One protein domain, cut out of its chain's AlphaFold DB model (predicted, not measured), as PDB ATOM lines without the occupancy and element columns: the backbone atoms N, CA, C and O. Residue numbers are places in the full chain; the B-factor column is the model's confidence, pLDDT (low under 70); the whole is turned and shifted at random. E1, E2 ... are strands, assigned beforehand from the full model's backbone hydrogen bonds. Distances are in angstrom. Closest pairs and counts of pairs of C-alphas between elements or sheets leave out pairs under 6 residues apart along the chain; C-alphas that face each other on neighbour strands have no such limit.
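What this domain is: This is residues 30 to 165 of the 303 residues of an uncharacterized protein of Cryptotermes secundus (UniProt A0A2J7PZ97). A large, strongly twisted sheet is built round the long, bent strand E5, and a small hairpin, E7 and E8, lies partly face to face with it, the strands crossed, as a lopsided sandwich. The hairpin of E3 and E4 extends the large sheet at one end of E5; E10, E9, E2 and E6 continue it on from E5. The 136 printed residues hold no named helix and ten named strands, E1 to E10 in chain order: the class is all strand. The large sheet is branched and mixed, the small one antiparallel. The whole is compact, with a radius of gyration of the C-alphas of 15.1 A and spans of 47 by 35 by 25 A.

How they stand to each other: E5, residues 86 to 101, bends by 110 degrees at residue 97. E1, residues 32 to 35, lies on one side of it, parallel, with N 33 and O 88 2.9 A apart. On the other side are E4, residues 77 to 79, and E10, residues 146 to 154, both antiparallel to E5, with N 77 and O 87 2.8 A apart and N 93 and O 151 2.8 A apart. E3, residues 67 to 70, forms a hairpin with E4, N 68 to O 78 at 2.8 A; E3, E4 and E5 are a meander, each strand the antiparallel neighbour of the one before. E9, residues 129 to 134, forms a hairpin with E10, N 131 to O 152 at 2.8 A. E2, residues 44 to 53, is parallel to E9, N 50 to O 130 at 2.8 A. On the other side of E2 is its antiparallel neighbour E6, residues 105 to 111, N 49 to O 106 at 2.8 A. The hairpin of E7, residues 113 to 118, and E8, residues 121 to 126, has N 125 and O 114 2.8 A apart. This sheet and the large one form a sandwich, two sheets face to face, their strands at 71 degrees; the closest C-alphas of E5 and E8, Ala 90 and Ile 125, are 7.6 A apart.

Where its parts are: E5 measures 30.1 A from C-alpha 86 at (-46.696, 37.692, -1.601) to C-alpha 101 at (-41.490, 31.590, -30.599). E2 measures 26.2 A, E10 20.8 A and E6 17.8 A. E1 begins at C-alpha 32, (-49.132, 34.849, -9.889).

The domain as a whole: The C-alphas farthest apart, those of Thr 143 and His 164, are 48.8 A apart. The printed part has no cut. The links E2 to E3 and E9 to E10 are long. The mean pLDDT of the printed part is 91.3, and residue 30 is under 70.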
ATOM      1  N   PRO A  30     -42.660  34.946  -9.111       68.69
ATOM      2  CA  PRO A  30     -43.409  34.767  -7.880       68.69
ATOM      3  C   PRO A  30     -44.807  34.241  -8.199       68.69
ATOM      4  O   PRO A  30     -45.282  34.316  -9.336       68.69
ATOM      5  N   LEU A  31     -45.463  33.729  -7.164       90.25
ATOM      6  CA  LEU A  31     -46.852  33.300  -7.192       90.25
ATOM      7  C   LEU A  31     -47.714  34.319  -7.964       90.25
ATOM      8  O   LEU A  31     -47.767  35.486  -7.583       90.25
ATOM      9  N   LEU A  32     -48.345  33.922  -9.073       93.38
ATOM     10  CA  LEU A  32     -49.132  34.849  -9.889       93.38
ATOM     11  C   LEU A  32     -50.586  34.891  -9.424       93.38
ATOM     12  O   LEU A  32     -51.277  33.872  -9.455       93.38
ATOM     13  N   LEU A  33     -51.086  36.082  -9.099       93.81
ATOM     14  CA  LEU A  33     -52.520  36.334  -8.977       93.81
ATOM     15  C   LEU A  33     -53.051  36.742 -10.359       93.81
ATOM     16  O   LEU A  33     -52.989  37.913 -10.731       93.81
ATOM     17  N   ALA A  34     -53.492  35.763 -11.154       93.19
ATOM     18  CA  ALA A  34     -53.862  35.984 -12.551       93.19
ATOM     19  C   ALA A  34     -55.354  36.302 -12.731       93.19
ATOM     20  O   ALA A  34     -56.209  35.424 -12.644       93.19
ATOM     21  N   GLU A  35     -55.644  37.557 -13.058       93.94
ATOM     22  CA  GLU A  35     -56.982  38.089 -13.310       93.94
ATOM     23  C   GLU A  35     -57.293  38.205 -14.807       93.94
ATOM     24  O   GLU A  35     -56.399  38.238 -15.657       93.94
ATOM     25  N   HIS A  36     -58.577  38.308 -15.150       94.00
ATOM     26  CA  HIS A  36     -58.989  38.630 -16.518       94.00
ATOM     27  C   HIS A  36     -59.043  40.150 -16.749       94.00
ATOM     28  O   HIS A  36     -59.412  40.900 -15.841       94.00
ATOM     29  N   PRO A  37     -58.734  40.631 -17.968       95.19
ATOM     30  CA  PRO A  37     -58.810  42.052 -18.284       95.19
ATOM     31  C   PRO A  37     -60.257  42.554 -18.196       95.19
ATOM     32  O   PRO A  37     -61.144  42.058 -18.890       95.19
ATOM     33  N   TYR A  38     -60.485  43.579 -17.376       93.69
ATOM     34  CA  TYR A  38     -61.729  44.352 -17.364       93.69
ATOM     35  C   TYR A  38     -61.714  45.414 -18.473       93.69
ATOM     36  O   TYR A  38     -62.712  45.613 -19.161       93.69
ATOM     37  N   ALA A  39     -60.566  46.066 -18.675       93.75
ATOM     38  CA  ALA A  39     -60.304  46.952 -19.804       93.75
ATOM     39  C   ALA A  39     -58.854  46.797 -20.290       93.75
ATOM     40  O   ALA A  39     -57.979  46.354 -19.541       93.75
ATOM     41  N   VAL A  40     -58.612  47.170 -21.544       95.56
ATOM     42  CA  VAL A  40     -57.304  47.135 -22.211       95.56
ATOM     43  C   VAL A  40     -56.971  48.561 -22.640       95.56
ATOM     44  O   VAL A  40     -57.849  49.238 -23.173       95.56
ATOM     45  N   ASP A  41     -55.746  49.021 -22.395       93.31
ATOM     46  CA  ASP A  41     -55.279  50.316 -22.901       93.31
ATOM     47  C   ASP A  41     -55.099  50.253 -24.431       93.31
ATOM     48  O   ASP A  41     -54.669  49.234 -24.979       93.31
ATOM     49  N   GLU A  42     -55.448  51.328 -25.140       93.62
ATOM     50  CA  GLU A  42     -55.268  51.425 -26.596       93.62
ATOM     51  C   GLU A  42     -53.796  51.644 -26.983       93.62
ATOM     52  O   GLU A  42     -53.391  51.359 -28.114       93.62
ATOM     53  N   SER A  43     -52.983  52.154 -26.055       95.81
ATOM     54  CA  SER A  43     -51.554  52.348 -26.259       95.81
ATOM     55  C   SER A  43     -50.785  51.026 -26.168       95.81
ATOM     56  O   SER A  43     -51.108  50.117 -25.402       95.81
ATOM     57  N   VAL A  44     -49.734  50.910 -26.981       96.88
ATOM     58  CA  VAL A  44     -48.915  49.699 -27.099       96.88
ATOM     59  C   VAL A  44     -47.459  49.983 -26.758       96.88
ATOM     60  O   VAL A  44     -46.930  51.051 -27.067       96.88
ATOM     61  N   ALA A  45     -46.804  49.000 -26.150       95.12
ATOM     62  CA  ALA A  45     -45.395  49.021 -25.792       95.12
ATOM     63  C   ALA A  45     -44.662  47.817 -26.403       95.12
ATOM     64  O   ALA A  45     -45.270  46.797 -26.739       95.12
ATOM     65  N   THR A  46     -43.340  47.935 -26.537       96.38
ATOM     66  CA  THR A  46     -42.467  46.793 -26.833       96.38
ATOM     67  C   THR A  46     -41.981  46.215 -25.513       96.38
ATOM     68  O   THR A  46     -41.225  46.876 -24.803       96.38
ATOM     69  N   VAL A  47     -42.411  44.998 -25.192       95.25
ATOM     70  CA  VAL A  47     -42.152  44.324 -23.911       95.25
ATOM     71  C   VAL A  47     -41.497  42.956 -24.139       95.25
ATOM     72  O   VAL A  47     -41.752  42.330 -25.173       95.25
ATOM     73  N   PRO A  48     -40.644  42.468 -23.221       95.38
ATOM     74  CA  PRO A  48     -40.071  41.131 -23.314       95.38
ATOM     75  C   PRO A  48     -41.147  40.055 -23.105       95.38
ATOM     76  O   PRO A  48     -41.856  40.055 -22.095       95.38
ATOM     77  N   LEU A  49     -41.237  39.119 -24.050       93.69
ATOM     78  CA  LEU A  49     -41.919  37.838 -23.886       93.69
ATOM     79  C   LEU A  49     -40.937  36.844 -23.263       93.69
ATOM     80  O   LEU A  49     -39.955  36.486 -23.909       93.69
ATOM     81  N   VAL A  50     -41.214  36.392 -22.043       92.25
ATOM     82  CA  VAL A  50     -40.392  35.434 -21.292       92.25
ATOM     83  C   VAL A  50     -41.084  34.074 -21.296       92.25
ATOM     84  O   VAL A  50     -42.215  33.943 -20.818       92.25
ATOM     85  N   LEU A  51     -40.422  33.050 -21.833       91.69
ATOM     86  CA  LEU A  51     -40.956  31.686 -21.840       91.69
ATOM     87  C   LEU A  51     -40.683  30.993 -20.496       91.69
ATOM     88  O   LEU A  51     -39.532  30.822 -20.100       91.69
ATOM     89  N   VAL A  52     -41.736  30.544 -19.807       90.75
ATOM     90  CA  VAL A  52     -41.640  29.858 -18.506       90.75
ATOM     91  C   VAL A  52     -42.281  28.480 -18.597       90.75
ATOM     92  O   VAL A  52     -43.398  28.334 -19.092       90.75
ATOM     93  N   ALA A  53     -41.587  27.453 -18.109       90.31
ATOM     94  CA  ALA A  53     -42.120  26.096 -18.077       90.31
ATOM     95  C   ALA A  53     -43.330  25.997 -17.125       90.31
ATOM     96  O   ALA A  53     -43.295  26.511 -16.007       90.31
ATOM     97  N   GLN A  54     -44.410  25.351 -17.573       90.62
ATOM     98  CA  GLN A  54     -45.693  25.273 -16.855       90.62
ATOM     99  C   GLN A  54     -45.594  24.665 -15.447       90.62
ATOM    100  O   GLN A  54     -46.355  25.049 -14.569       90.62
ATOM    101  N   ASP A  55     -44.644  23.759 -15.216       89.69
ATOM    102  CA  ASP A  55     -44.352  23.145 -13.914       89.69
ATOM    103  C   ASP A  55     -43.684  24.107 -12.914       89.69
ATOM    104  O   ASP A  55     -43.684  23.848 -11.712       89.69
ATOM    105  N   ARG A  56     -43.131  25.227 -13.397       88.44
ATOM    106  CA  ARG A  56     -42.503  26.281 -12.585       88.44
ATOM    107  C   ARG A  56     -43.398  27.496 -12.356       88.44
ATOM    108  O   ARG A  56     -43.039  28.351 -11.552       88.44
ATOM    109  N   LEU A  57     -44.525  27.595 -13.059       89.00
ATOM    110  CA  LEU A  57     -45.427  28.740 -12.972       89.00
ATOM    111  C   LEU A  57     -46.579  28.443 -12.007       89.00
ATOM    112  O   LEU A  57     -47.528  27.743 -12.356       89.00
ATOM    113  N   GLN A  58     -46.516  29.002 -10.801       90.88
ATOM    114  CA  GLN A  58     -47.612  28.909  -9.837       90.88
ATOM    115  C   GLN A  58     -48.605  30.048 -10.074       90.88
ATOM    116  O   GLN A  58     -48.229  31.218 -10.041       90.88
ATOM    117  N   VAL A  59     -49.872  29.703 -10.311       91.06
ATOM    118  CA  VAL A  59     -50.965  30.658 -10.536       91.06
ATOM    119  C   VAL A  59     -52.075  30.373  -9.532       91.06
ATOM    120  O   VAL A  59     -52.537  29.235  -9.434       91.06
ATOM    121  N   VAL A  60     -52.502  31.392  -8.787       87.50
ATOM    122  CA  VAL A  60     -53.558  31.277  -7.772       87.50
ATOM    123  C   VAL A  60     -54.925  31.530  -8.412       87.50
ATOM    124  O   VAL A  60     -55.063  32.504  -9.159       87.50
ATOM    125  N   PRO A  61     -55.952  30.707  -8.133       76.75
ATOM    126  CA  PRO A  61     -57.318  31.020  -8.532       76.75
ATOM    127  C   PRO A  61     -57.823  32.260  -7.785       76.75
ATOM    128  O   PRO A  61     -57.825  32.315  -6.560       76.75
ATOM    129  N   VAL A  62     -58.301  33.244  -8.544       77.81
ATOM    130  CA  VAL A  62     -58.838  34.522  -8.041       77.81
ATOM    131  C   VAL A  62     -60.022  34.355  -7.084       77.81
ATOM    132  O   VAL A  62     -60.224  35.188  -6.210       77.81
ATOM    133  N   THR A  63     -60.829  33.307  -7.261       74.44
ATOM    134  CA  THR A  63     -62.134  33.134  -6.598       74.44
ATOM    135  C   THR A  63     -62.082  33.044  -5.078       74.44
ATOM    136  O   THR A  63     -63.100  33.280  -4.434       74.44
ATOM    137  N   ASP A  64     -60.922  32.699  -4.524       70.94
ATOM    138  CA  ASP A  64     -60.751  32.307  -3.124       70.94
ATOM    139  C   ASP A  64     -59.677  33.156  -2.414       70.94
ATOM    140  O   ASP A  64     -59.169  32.781  -1.357       70.94
ATOM    141  N   VAL A  65     -59.312  34.297  -3.008       85.31
ATOM    142  CA  VAL A  65     -58.219  35.170  -2.567       85.31
ATOM    143  C   VAL A  65     -58.730  36.591  -2.389       85.31
ATOM    144  O   VAL A  65     -59.334  37.141  -3.302       85.31
ATOM    145  N   GLN A  66     -58.412  37.195  -1.246       90.75
ATOM    146  CA  GLN A  66     -58.538  38.635  -1.019       90.75
ATOM    147  C   GLN A  66     -57.141  39.244  -0.912       90.75
ATOM    148  O   GLN A  66     -56.218  38.603  -0.402       90.75
ATOM    149  N   ILE A  67     -56.971  40.489  -1.352       91.69
ATOM    150  CA  ILE A  67     -55.703  41.211  -1.195       91.69
ATOM    151  C   ILE A  67     -55.711  41.974   0.133       91.69
ATOM    152  O   ILE A  67     -56.533  42.864   0.345       91.69
ATOM    153  N   ALA A  68     -54.770  41.641   1.018       91.38
ATOM    154  CA  ALA A  68     -54.574  42.304   2.307       91.38
ATOM    155  C   ALA A  68     -53.820  43.638   2.173       91.38
ATOM    156  O   ALA A  68     -54.064  44.572   2.937       91.38
ATOM    157  N   GLY A  69     -52.902  43.742   1.206       90.81
ATOM    158  CA  GLY A  69     -52.053  44.919   1.041       90.81
ATOM    159  C   GLY A  69     -51.287  44.968  -0.278       90.81
ATOM    160  O   GLY A  69     -51.250  44.007  -1.044       90.81
ATOM    161  N   TYR A  70     -50.664  46.119  -0.528       91.69
ATOM    162  CA  TYR A  70     -49.968  46.444  -1.773       91.69
ATOM    163  C   TYR A  70     -48.569  46.967  -1.472       91.69
ATOM    164  O   TYR A  70     -48.414  47.868  -0.644       91.69
ATOM    165  N   SER A  71     -47.555  46.443  -2.160       90.81
ATOM    166  CA  SER A  71     -46.199  46.971  -2.036       90.81
ATOM    167  C   SER A  71     -46.077  48.328  -2.732       90.81
ATOM    168  O   SER A  71     -46.496  48.510  -3.876       90.81
ATOM    169  N   LEU A  72     -45.471  49.295  -2.039       90.06
ATOM    170  CA  LEU A  72     -45.180  50.629  -2.577       90.06
ATOM    171  C   LEU A  72     -43.885  50.667  -3.403       90.06
ATOM    172  O   LEU A  72     -43.610  51.663  -4.069       90.06
ATOM    173  N   THR A  73     -43.066  49.614  -3.335       90.00
ATOM    174  CA  THR A  73     -41.718  49.565  -3.926       90.00
ATOM    175  C   THR A  73     -41.532  48.430  -4.929       90.00
ATOM    176  O   THR A  73     -40.565  48.456  -5.688       90.00
ATOM    177  N   GLN A  74     -42.431  47.444  -4.954       91.81
ATOM    178  CA  GLN A  74     -42.322  46.236  -5.774       91.81
ATOM    179  C   GLN A  74     -43.651  45.919  -6.483       91.81
ATOM    180  O   GLN A  74     -44.708  46.334  -6.006       91.81
ATOM    181  N   PRO A  75     -43.630  45.155  -7.593       92.31
ATOM    182  CA  PRO A  75     -44.823  44.667  -8.297       92.31
ATOM    183  C   PRO A  75     -45.568  43.551  -7.527       92.31
ATOM    184  O   PRO A  75     -45.952  42.547  -8.118       92.31
ATOM    185  N   LEU A  76     -45.741  43.678  -6.208       92.88
ATOM    186  CA  LEU A  76     -46.254  42.616  -5.335       92.88
ATOM    187  C   LEU A  76     -47.476  43.055  -4.521       92.88
ATOM    188  O   LEU A  76     -47.605  44.212  -4.110       92.88
ATOM    189  N   VAL A  77     -48.353  42.087  -4.264       92.31
ATOM    190  CA  VAL A  77     -49.530  42.181  -3.397       92.31
ATOM    191  C   VAL A  77     -49.451  41.116  -2.306       92.31
ATOM    192  O   VAL A  77     -49.038  39.989  -2.567       92.31
ATOM    193  N   THR A  78     -49.853  41.461  -1.086       92.81
ATOM    194  CA  THR A  78     -49.933  40.511   0.034       92.81
ATOM    195  C   THR A  78     -51.320  39.886   0.039       92.81
ATOM    196  O   THR A  78     -52.320  40.607   0.081       92.81
ATOM    197  N   LEU A  79     -51.402  38.558  -0.018       91.88
ATOM    198  CA  LEU A  79     -52.678  37.842  -0.032       91.88
ATOM    199  C   LEU A  79     -53.164  37.552   1.392       91.88
ATOM    200  O   LEU A  79     -52.385  37.153   2.254       91.88
ATOM    201  N   LEU A  80     -54.469  37.695   1.630       89.50
ATOM    202  CA  LEU A  80     -55.107  37.341   2.898       89.50
ATOM    203  C   LEU A  80     -55.298  35.816   2.981       89.50
ATOM    204  O   LEU A  80     -56.359  35.283   2.658       89.50
ATOM    205  N   ALA A  81     -54.252  35.112   3.403       81.00
ATOM    206  CA  ALA A  81     -54.235  33.666   3.615       81.00
ATOM    207  C   ALA A  81     -53.421  33.326   4.883       81.00
ATOM    208  O   ALA A  81     -52.713  34.198   5.382       81.00
ATOM    209  N   PRO A  82     -53.482  32.089   5.422       74.44
ATOM    210  CA  PRO A  82     -52.827  31.741   6.693       74.44
ATOM    211  C   PRO A  82     -51.316  32.008   6.747       74.44
ATOM    212  O   PRO A  82     -50.800  32.311   7.819       74.44
ATOM    213  N   ASP A  83     -50.641  31.918   5.598       80.31
ATOM    214  CA  ASP A  83     -49.197  32.138   5.444       80.31
ATOM    215  C   ASP A  83     -48.861  33.505   4.793       80.31
ATOM    216  O   ASP A  83     -47.725  33.713   4.379       80.31
ATOM    217  N   GLU A  84     -49.855  34.398   4.644       79.81
ATOM    218  CA  GLU A  84     -49.780  35.738   4.016       79.81
ATOM    219  C   GLU A  84     -48.821  35.851   2.803       79.81
ATOM    220  O   GLU A  84     -47.923  36.699   2.787       79.81
ATOM    221  N   PRO A  85     -48.962  34.998   1.766       88.12
ATOM    222  CA  PRO A  85     -47.989  34.935   0.687       88.12
ATOM    223  C   PRO A  85     -48.019  36.205  -0.168       88.12
ATOM    224  O   PRO A  85     -49.081  36.741  -0.497       88.12
ATOM    225  N   GLU A  86     -46.837  36.650  -0.588       91.56
ATOM    226  CA  GLU A  86     -46.696  37.692  -1.601       91.56
ATOM    227  C   GLU A  86     -46.897  37.100  -3.000       91.56
ATOM    228  O   GLU A  86     -46.304  36.079  -3.363       91.56
ATOM    229  N   ALA A  87     -47.727  37.761  -3.800       92.44
ATOM    230  CA  ALA A  87     -48.021  37.393  -5.175       92.44
ATOM    231  C   ALA A  87     -47.790  38.578  -6.117       92.44
ATOM    232  O   ALA A  87     -47.997  39.731  -5.747       92.44
ATOM    233  N   MET A  88     -47.403  38.309  -7.362       93.38
ATOM    234  CA  MET A  88     -47.390  39.326  -8.414       93.38
ATOM    235  C   MET A  88     -48.750  39.319  -9.123       93.38
ATOM    236  O   MET A  88     -49.171  38.262  -9.609       93.38
ATOM    237  N   PRO A  89     -49.461  40.456  -9.208       93.94
ATOM    238  CA  PRO A  89     -50.698  40.524  -9.964       93.94
ATOM    239  C   PRO A  89     -50.373  40.410 -11.451       93.94
ATOM    240  O   PRO A  89     -49.441  41.031 -11.964       93.94
ATOM    241  N   ALA A  90     -51.157  39.600 -12.145       95.19
ATOM    242  CA  ALA A  90     -50.966  39.290 -13.547       95.19
ATOM    243  C   ALA A  90     -52.298  39.375 -14.289       95.19
ATOM    244  O   ALA A  90     -53.357  39.128 -13.718       95.19
ATOM    245  N   VAL A  91     -52.253  39.673 -15.586       96.31
ATOM    246  CA  VAL A  91     -53.445  39.650 -16.442       96.31
ATOM    247  C   VAL A  91     -53.345  38.489 -17.414       96.31
ATOM    248  O   VAL A  91     -52.496  38.495 -18.307       96.31
ATOM    249  N   GLN A  92     -54.209  37.487 -17.250       95.88
ATOM    250  CA  GLN A  92     -54.315  36.382 -18.194       95.88
ATOM    251  C   GLN A  92     -54.985  36.879 -19.478       95.88
ATOM    252  O   GLN A  92     -56.178  37.195 -19.504       95.88
ATOM    253  N   PHE A  93     -54.209  36.923 -20.555       96.00
ATOM    254  CA  PHE A  93     -54.626  37.437 -21.849       96.00
ATOM    255  C   PHE A  93     -54.516  36.353 -22.926       96.00
ATOM    256  O   PHE A  93     -53.457  35.760 -23.142       96.00
ATOM    257  N   ALA A  94     -55.623  36.102 -23.625       95.81
ATOM    258  CA  ALA A  94     -55.650  35.229 -24.791       95.81
ATOM    259  C   ALA A  94     -55.307  36.041 -26.049       95.81
ATOM    260  O   ALA A  94     -55.998  36.998 -26.400       95.81
ATOM    261  N   LEU A  95     -54.234  35.656 -26.735       94.25
ATOM    262  CA  LEU A  95     -53.771  36.315 -27.948       94.25
ATOM    263  C   LEU A  95     -54.772  36.082 -29.100       94.25
ATOM    264  O   LEU A  95     -55.102  34.929 -29.384       94.25
ATOM    265  N   PRO A  96     -55.191  37.124 -29.851       92.38
ATOM    266  CA  PRO A  96     -56.098  36.968 -30.997       92.38
ATOM    267  C   PRO A  96     -55.563  36.060 -32.117       92.38
ATOM    268  O   PRO A  96     -56.323  35.596 -32.968       92.38
ATOM    269  N   ARG A  97     -54.242  35.851 -32.155       94.38
ATOM    270  CA  ARG A  97     -53.533  34.887 -33.004       94.38
ATOM    271  C   ARG A  97     -52.338  34.340 -32.217       94.38
ATOM    272  O   ARG A  97     -51.659  35.148 -31.586       94.38
ATOM    273  N   PRO A  98     -52.035  33.031 -32.278       95.50
ATOM    274  CA  PRO A  98     -50.842  32.498 -31.637       95.50
ATOM    275  C   PRO A  98     -49.557  33.111 -32.203       95.50
ATOM    276  O   PRO A  98     -49.434  33.291 -33.419       95.50
ATOM    277  N   ILE A  99     -48.593  33.392 -31.328       94.62
ATOM    278  CA  ILE A  99     -47.245  33.837 -31.697       94.62
ATOM    279  C   ILE A  99     -46.333  32.607 -31.722       94.62
ATOM    280  O   ILE A  99     -46.360  31.795 -30.800       94.62
ATOM    281  N   TRP A 100     -45.534  32.461 -32.778       95.38
ATOM    282  CA  TRP A 100     -44.542  31.392 -32.890       95.38
ATOM    283  C   TRP A 100     -43.204  31.876 -32.348       95.38
ATOM    284  O   TRP A 100     -42.648  32.846 -32.861       95.38
ATOM    285  N   VAL A 101     -42.697  31.194 -31.325       93.81
ATOM    286  CA  VAL A 101     -41.490  31.590 -30.599       93.81
ATOM    287  C   VAL A 101     -40.427  30.502 -30.744       93.81
ATOM    288  O   VAL A 101     -40.688  29.328 -30.467       93.81
ATOM    289  N   SER A 102     -39.238  30.888 -31.212       91.69
ATOM    290  CA  SER A 102     -38.069  30.012 -31.397       91.69
ATOM    291  C   SER A 102     -36.921  30.278 -30.420       91.69
ATOM    292  O   SER A 102     -35.931  29.549 -30.447       91.69
ATOM    293  N   GLU A 103     -37.039  31.317 -29.595       88.69
ATOM    294  CA  GLU A 103     -36.017  31.808 -28.665       88.69
ATOM    295  C   GLU A 103     -36.644  31.992 -27.267       88.69
ATOM    296  O   GLU A 103     -37.845  32.249 -27.190       88.69
ATOM    297  N   PRO A 104     -35.894  31.853 -26.154       78.06
ATOM    298  CA  PRO A 104     -36.457  31.971 -24.800       78.06
ATOM    299  C   PRO A 104     -37.007  33.360 -24.449       78.06
ATOM    300  O   PRO A 104     -37.893  33.471 -23.601       78.06
ATOM    301  N   GLU A 105     -36.478  34.399 -25.096       81.12
ATOM    302  CA  GLU A 105     -36.822  35.800 -24.868       81.12
ATOM    303  C   GLU A 105     -36.992  36.507 -26.210       81.12
ATOM    304  O   GLU A 105     -36.076  36.520 -27.030       81.12
ATOM    305  N   VAL A 106     -38.166  37.092 -26.449       88.62
ATOM    306  CA  VAL A 106     -38.472  37.797 -27.704       88.62
ATOM    307  C   VAL A 106     -39.206  39.103 -27.397       88.62
ATOM    308  O   VAL A 106     -40.219  39.071 -26.702       88.62
ATOM    309  N   PRO A 107     -38.769  40.269 -27.907       93.44
ATOM    310  CA  PRO A 107     -39.532  41.502 -27.759       93.44
ATOM    311  C   PRO A 107     -40.813  41.439 -28.604       93.44
ATOM    312  O   PRO A 107     -40.758  41.205 -29.813       93.44
ATOM    313  N   ILE A 108     -41.967  41.684 -27.983       94.94
ATOM    314  CA  ILE A 108     -43.274  41.715 -28.653       94.94
ATOM    315  C   ILE A 108     -43.954  43.073 -28.490       94.94
ATOM    316  O   ILE A 108     -43.783  43.755 -27.481       94.94
ATOM    317  N   THR A 109     -44.760  43.461 -29.479       96.31
ATOM    318  CA  THR A 109     -45.688  44.591 -29.349       96.31
ATOM    319  C   THR A 109     -46.946  44.119 -28.630       96.31
ATOM    320  O   THR A 109     -47.610  43.189 -29.090       96.31
ATOM    321  N   PHE A 110     -47.271  44.755 -27.509       96.62
ATOM    322  CA  PHE A 110     -48.354  44.348 -26.614       96.62
ATOM    323  C   PHE A 110     -49.040  45.589 -26.010       96.62
ATOM    324  O   PHE A 110     -48.412  46.651 -25.998       96.62
ATOM    325  N   PRO A 111     -50.296  45.514 -25.525       97.44
ATOM    326  CA  PRO A 111     -50.902  46.611 -24.770       97.44
ATOM    327  C   PRO A 111     -50.009  47.059 -23.610       97.44
ATOM    328  O   PRO A 111     -49.429  46.228 -22.910       97.44
ATOM    329  N   SER A 112     -49.882  48.372 -23.432       96.69
ATOM    330  CA  SER A 112     -49.015  48.993 -22.421       96.69
ATOM    331  C   SER A 112     -49.539  48.809 -20.994       96.69
ATOM    332  O   SER A 112     -48.759  48.795 -20.043       96.69
ATOM    333  N   ALA A 113     -50.857  48.674 -20.841       96.94
ATOM    334  CA  ALA A 113     -51.536  48.518 -19.570       96.94
ATOM    335  C   ALA A 113     -52.872  47.780 -19.731       96.94
ATOM    336  O   ALA A 113     -53.507  47.769 -20.789       96.94
ATOM    337  N   PHE A 114     -53.322  47.198 -18.627       96.81
ATOM    338  CA  PHE A 114     -54.660  46.642 -18.461       96.81
ATOM    339  C   PHE A 114     -55.303  47.242 -17.215       96.81
ATOM    340  O   PHE A 114     -54.613  47.659 -16.293       96.81
ATOM    341  N   THR A 115     -56.630  47.240 -17.145       95.50
ATOM    342  CA  THR A 115     -57.339  47.387 -15.867       95.50
ATOM    343  C   THR A 115     -57.956  46.046 -15.509       95.50
ATOM    344  O   THR A 115     -58.629  45.442 -16.346       95.50
ATOM    345  N   ILE A 116     -57.754  45.599 -14.274       94.12
ATOM    346  CA  ILE A 116     -58.463  44.465 -13.668       94.12
ATOM    347  C   ILE A 116     -59.429  44.973 -12.591       94.12
ATOM    348  O   ILE A 116     -59.307  46.110 -12.124       94.12
ATOM    349  N   VAL A 117     -60.402  44.142 -12.213       92.31
ATOM    350  CA  VAL A 117     -61.338  44.431 -11.117       92.31
ATOM    351  C   VAL A 117     -61.359  43.261 -10.147       92.31
ATOM    352  O   VAL A 117     -61.969  42.230 -10.437       92.31
ATOM    353  N   HIS A 118     -60.736  43.479  -8.994       90.19
ATOM    354  CA  HIS A 118     -60.622  42.534  -7.890       90.19
ATOM    355  C   HIS A 118     -61.398  43.100  -6.692       90.19
ATOM    356  O   HIS A 118     -61.207  44.263  -6.346       90.19
ATOM    357  N   ASP A 119     -62.350  42.350  -6.131       88.25
ATOM    358  CA  ASP A 119     -63.219  42.783  -5.016       88.25
ATOM    359  C   ASP A 119     -63.857  44.190  -5.156       88.25
ATOM    360  O   ASP A 119     -64.076  44.921  -4.191       88.25
ATOM    361  N   GLY A 120     -64.185  44.592  -6.391       87.81
ATOM    362  CA  GLY A 120     -64.776  45.905  -6.700       87.81
ATOM    363  C   GLY A 120     -63.780  47.076  -6.722       87.81
ATOM    364  O   GLY A 120     -64.178  48.219  -6.971       87.81
ATOM    365  N   ILE A 121     -62.494  46.799  -6.511       89.88
ATOM    366  CA  ILE A 121     -61.377  47.727  -6.685       89.88
ATOM    367  C   ILE A 121     -60.870  47.606  -8.125       89.88
ATOM    368  O   ILE A 121     -60.530  46.519  -8.595       89.88
ATOM    369  N   CYS A 122     -60.805  48.730  -8.838       91.94
ATOM    370  CA  CYS A 122     -60.080  48.827 -10.098       91.94
ATOM    371  C   CYS A 122     -58.585  48.964  -9.825       91.94
ATOM    372  O   CYS A 122     -58.144  49.885  -9.130       91.94
ATOM    373  N   MET A 123     -57.807  48.084 -10.449       93.06
ATOM    374  CA  MET A 123     -56.353  48.098 -10.382       93.06
ATOM    375  C   MET A 123     -55.781  48.214 -11.801       93.06
ATOM    376  O   MET A 123     -55.995  47.315 -12.621       93.06
ATOM    377  N   PRO A 124     -55.086  49.316 -12.130       95.25
ATOM    378  CA  PRO A 124     -54.316  49.404 -13.360       95.25
ATOM    379  C   PRO A 124     -53.042  48.556 -13.231       95.25
ATOM    380  O   PRO A 124     -52.256  48.735 -12.303       95.25
ATOM    381  N   ILE A 125     -52.826  47.647 -14.176       96.56
ATOM    382  CA  ILE A 125     -51.624  46.821 -14.298       96.56
ATOM    383  C   ILE A 125     -50.802  47.362 -15.476       96.56
ATOM    384  O   ILE A 125     -51.150  47.073 -16.626       96.56
ATOM    385  N   PRO A 126     -49.745  48.163 -15.237       96.75
ATOM    386  CA  PRO A 126     -48.809  48.536 -16.291       96.75
ATOM    387  C   PRO A 126     -48.031  47.290 -16.727       96.75
ATOM    388  O   PRO A 126     -47.510  46.559 -15.887       96.75
ATOM    389  N   VAL A 127     -47.950  47.024 -18.027       96.62
ATOM    390  CA  VAL A 127     -47.252  45.849 -18.556       96.62
ATOM    391  C   VAL A 127     -45.786  46.183 -18.762       96.62
ATOM    392  O   VAL A 127     -45.426  46.940 -19.662       96.62
ATOM    393  N   GLY A 128     -44.929  45.582 -17.941       95.06
ATOM    394  CA  GLY A 128     -43.482  45.658 -18.116       95.06
ATOM    395  C   GLY A 128     -42.884  44.404 -18.756       95.06
ATOM    396  O   GLY A 128     -41.859  44.496 -19.426       95.06
ATOM    397  N   ALA A 129     -43.527  43.246 -18.588       94.94
ATOM    398  CA  ALA A 129     -43.138  41.984 -19.211       94.94
ATOM    399  C   ALA A 129     -44.366  41.104 -19.494       94.94
ATOM    400  O   ALA A 129     -45.453  41.318 -18.954       94.94
ATOM    401  N   VAL A 130     -44.191  40.095 -20.347       95.75
ATOM    402  CA  VAL A 130     -45.234  39.123 -20.691       95.75
ATOM    403  C   VAL A 130     -44.685  37.716 -20.487       95.75
ATOM    404  O   VAL A 130     -43.722  37.319 -21.133       95.75
ATOM    405  N   ILE A 131     -45.300  36.944 -19.595       94.94
ATOM    406  CA  ILE A 131     -44.908  35.564 -19.294       94.94
ATOM    407  C   ILE A 131     -45.743  34.605 -20.146       94.94
ATOM    408  O   ILE A 131     -46.974  34.637 -20.117       94.94
ATOM    409  N   ALA A 132     -45.081  33.716 -20.883       94.69
ATOM    410  CA  ALA A 132     -45.719  32.686 -21.694       94.69
ATOM    411  C   ALA A 132     -45.500  31.285 -21.089       94.69
ATOM    412  O   ALA A 132     -44.364  30.801 -21.087       94.69
ATOM    413  N   PRO A 133     -46.558  30.603 -20.610       93.50
ATOM    414  CA  PRO A 133     -46.464  29.235 -20.110       93.50
ATOM    415  C   PRO A 133     -46.228  28.233 -21.252       93.50
ATOM    416  O   PRO A 133     -47.130  27.965 -22.048       93.50
ATOM    417  N   VAL A 134     -45.047  27.617 -21.304       93.06
ATOM    418  CA  VAL A 134     -44.704  26.553 -22.267       93.06
ATOM    419  C   VAL A 134     -44.720  25.165 -21.606       93.06
ATOM    420  O   VAL A 134     -44.390  25.056 -20.422       93.06
ATOM    421  N   PRO A 135     -45.090  24.081 -22.316       92.12
ATOM    422  CA  PRO A 135     -45.095  22.745 -21.722       92.12
ATOM    423  C   PRO A 135     -43.691  22.315 -21.274       92.12
ATOM    424  O   PRO A 135     -42.705  22.518 -21.988       92.12
ATOM    425  N   ALA A 136     -43.609  21.700 -20.094       89.31
ATOM    426  CA  ALA A 136     -42.347  21.248 -19.519       89.31
ATOM    427  C   ALA A 136     -41.649  20.196 -20.407       89.31
ATOM    428  O   ALA A 136     -42.292  19.366 -21.051       89.31
ATOM    429  N   GLY A 137     -40.315  20.227 -20.439       86.44
ATOM    430  CA  GLY A 137     -39.495  19.259 -21.180       86.44
ATOM    431  C   GLY A 137     -39.408  19.465 -22.701       86.44
ATOM    432  O   GLY A 137     -38.719  18.689 -23.364       86.44
ATOM    433  N   ILE A 138     -40.046  20.492 -23.276       86.25
ATOM    434  CA  ILE A 138     -39.881  20.819 -24.703       86.25
ATOM    435  C   ILE A 138     -38.609  21.650 -24.923       86.25
ATOM    436  O   ILE A 138     -38.400  22.677 -24.283       86.25
ATOM    437  N   TYR A 139     -37.778  21.227 -25.878       86.69
ATOM    438  CA  TYR A 139     -36.642  22.009 -26.368       86.69
ATOM    439  C   TYR A 139     -37.082  22.964 -27.485       86.69
ATOM    440  O   TYR A 139     -37.617  22.519 -28.504       86.69
ATOM    441  N   ILE A 140     -36.830  24.258 -27.289       88.81
ATOM    442  CA  ILE A 140     -37.242  25.346 -28.185       88.81
ATOM    443  C   ILE A 140     -36.076  25.712 -29.105       88.81
ATOM    444  O   ILE A 140     -34.944  25.867 -28.650       88.81
ATOM    445  N   SER A 141     -36.344  25.833 -30.405       90.25
ATOM    446  CA  SER A 141     -35.343  26.237 -31.396       90.25
ATOM    447  C   SER A 141     -35.995  26.780 -32.669       90.25
ATOM    448  O   SER A 141     -37.188  26.590 -32.904       90.25
ATOM    449  N   HIS A 142     -35.199  27.354 -33.575       91.12
ATOM    450  CA  HIS A 142     -35.667  27.731 -34.919       91.12
ATOM    451  C   HIS A 142     -36.222  26.554 -35.743       91.12
ATOM    452  O   HIS A 142     -37.020  26.767 -36.650       91.12
ATOM    453  N   THR A 143     -35.820  25.310 -35.446       92.56
ATOM    454  CA  THR A 143     -36.342  24.103 -36.114       92.56
ATOM    455  C   THR A 143     -37.569  23.512 -35.418       92.56
ATOM    456  O   THR A 143     -38.235  22.653 -35.997       92.56
ATOM    457  N   ARG A 144     -37.874  23.952 -34.190       92.50
ATOM    458  CA  ARG A 144     -39.026  23.535 -33.376       92.50
ATOM    459  C   ARG A 144     -39.583  24.733 -32.586       92.50
ATOM    460  O   ARG A 144     -39.408  24.789 -31.367       92.50
ATOM    461  N   PRO A 145     -40.219  25.708 -33.261       94.00
ATOM    462  CA  PRO A 145     -40.866  26.822 -32.581       94.00
ATOM    463  C   PRO A 145     -42.131  26.350 -31.849       94.00
ATOM    464  O   PRO A 145     -42.820  25.435 -32.305       94.00
ATOM    465  N   ILE A 146     -42.467  27.009 -30.739       94.62
ATOM    466  CA  ILE A 146     -43.710  26.776 -29.991       94.62
ATOM    467  C   ILE A 146     -44.726  27.866 -30.340       94.62
ATOM    468  O   ILE A 146     -44.380  29.044 -30.406       94.62
ATOM    469  N   ALA A 147     -45.988  27.478 -30.537       95.50
ATOM    470  CA  ALA A 147     -47.104  28.413 -30.638       95.50
ATOM    471  C   ALA A 147     -47.613  28.786 -29.235       95.50
ATOM    472  O   ALA A 147     -48.112  27.932 -28.504       95.50
ATOM    473  N   VAL A 148     -47.518  30.065 -28.880       95.19
ATOM    474  CA  VAL A 148     -48.045  30.641 -27.637       95.19
ATOM    475  C   VAL A 148     -49.381  31.318 -27.936       95.19
ATOM    476  O   VAL A 148     -49.449  32.176 -28.815       95.19
ATOM    477  N   SER A 149     -50.443  30.939 -27.220       96.00
ATOM    478  CA  SER A 149     -51.804  31.486 -27.380       96.00
ATOM    479  C   SER A 149     -52.345  32.195 -26.135       96.00
ATOM    480  O   SER A 149     -53.174  33.091 -26.267       96.00
ATOM    481  N   VAL A 150     -51.882  31.823 -24.942       95.94
ATOM    482  CA  VAL A 150     -52.246  32.449 -23.664       95.94
ATOM    483  C   VAL A 150     -50.973  32.972 -23.021       95.94
ATOM    484  O   VAL A 150     -49.954  32.282 -23.023       95.94
ATOM    485  N   VAL A 151     -51.038  34.185 -22.485       96.44
ATOM    486  CA  VAL A 151     -49.930  34.847 -21.796       96.44
ATOM    487  C   VAL A 151     -50.413  35.526 -20.519       96.44
ATOM    488  O   VAL A 151     -51.602  35.811 -20.370       96.44
ATOM    489  N   TYR A 152     -49.482  35.812 -19.617       96.88
ATOM    490  CA  TYR A 152     -49.706  36.589 -18.406       96.88
ATOM    491  C   TYR A 152     -48.947  37.909 -18.520       96.88
ATOM    492  O   TYR A 152     -47.718  37.926 -18.528       96.88
ATOM    493  N   ALA A 153     -49.672  39.017 -18.643       96.62
ATOM    494  CA  ALA A 153     -49.085  40.352 -18.619       96.62
ATOM    495  C   ALA A 153     -48.756  40.722 -17.169       96.62
ATOM    496  O   ALA A 153     -49.634  40.606 -16.313       96.62
ATOM    497  N   VAL A 154     -47.519  41.138 -16.887       95.75
ATOM    498  CA  VAL A 154     -47.051  41.396 -15.517       95.75
ATOM    499  C   VAL A 154     -46.361  42.761 -15.387       95.75
ATOM    500  O   VAL A 154     -45.692  43.212 -16.329       95.75
ATOM    501  N   PRO A 155     -46.507  43.439 -14.234       95.31
ATOM    502  CA  PRO A 155     -45.796  44.674 -13.950       95.31
ATOM    503  C   PRO A 155     -44.337  44.407 -13.568       95.31
ATOM    504  O   PRO A 155     -44.013  43.427 -12.903       95.31
ATOM    505  N   THR A 156     -43.445  45.309 -13.974       90.69
ATOM    506  CA  THR A 156     -42.017  45.304 -13.593       90.69
ATOM    507  C   THR A 156     -41.694  46.315 -12.487       90.69
ATOM    508  O   THR A 156     -40.581  46.320 -11.970       90.69
ATOM    509  N   GLY A 157     -42.654  47.168 -12.122       90.38
ATOM    510  CA  GLY A 157     -42.525  48.215 -11.107       90.38
ATOM    511  C   GLY A 157     -43.742  48.267 -10.173       90.38
ATOM    512  O   GLY A 157     -44.690  47.505 -10.367       90.38
ATOM    513  N   PRO A 158     -43.725  49.143  -9.153       90.81
ATOM    514  CA  PRO A 158     -44.807  49.248  -8.179       90.81
ATOM    515  C   PRO A 158     -46.144  49.603  -8.836       90.81
ATOM    516  O   PRO A 158     -46.204  50.300  -9.854       90.81
ATOM    517  N   LEU A 159     -47.228  49.119  -8.236       91.62
ATOM    518  CA  LEU A 159     -48.576  49.297  -8.768       91.62
ATOM    519  C   LEU A 159     -49.027  50.764  -8.644       91.62
ATOM    520  O   LEU A 159     -48.815  51.377  -7.594       91.62
ATOM    521  N   PRO A 160     -49.682  51.341  -9.668       91.50
ATOM    522  CA  PRO A 160     -50.257  52.675  -9.559       91.50
ATOM    523  C   PRO A 160     -51.412  52.727  -8.539       91.50
ATOM    524  O   PRO A 160     -51.969  51.687  -8.172       91.50
ATOM    525  N   PRO A 161     -51.828  53.936  -8.112       88.31
ATOM    526  CA  PRO A 161     -52.955  54.111  -7.204       88.31
ATOM    527  C   PRO A 161     -54.233  53.436  -7.711       88.31
ATOM    528  O   PRO A 161     -54.631  53.584  -8.868       88.31
ATOM    529  N   GLN A 162     -54.889  52.720  -6.806       88.69
ATOM    530  CA  GLN A 162     -56.146  52.028  -7.059       88.69
ATOM    531  C   GLN A 162     -57.342  52.907  -6.717       88.69
ATOM    532  O   GLN A 162     -57.241  53.861  -5.945       88.69
ATOM    533  N   TYR A 163     -58.495  52.555  -7.275       87.81
ATOM    534  CA  TYR A 163     -59.738  53.276  -7.049       87.81
ATOM    535  C   TYR A 163     -60.924  52.314  -7.028       87.81
ATOM    536  O   TYR A 163     -60.953  51.315  -7.742       87.81
ATOM    537  N   HIS A 164     -61.931  52.619  -6.215       85.94
ATOM    538  CA  HIS A 164     -63.195  51.889  -6.258       85.94
ATOM    539  C   HIS A 164     -63.985  52.277  -7.508       85.94
ATOM    540  O   HIS A 164     -63.988  53.443  -7.916       85.94
ATOM    541  N   LEU A 165     -64.704  51.318  -8.094       76.69
ATOM    542  CA  LEU A 165     -65.703  51.652  -9.103       76.69
ATOM    543  C   LEU A 165     -66.812  52.513  -8.462       76.69
ATOM    544  O   LEU A 165     -67.358  52.121  -7.430       76.69
TER     545      LEU A 165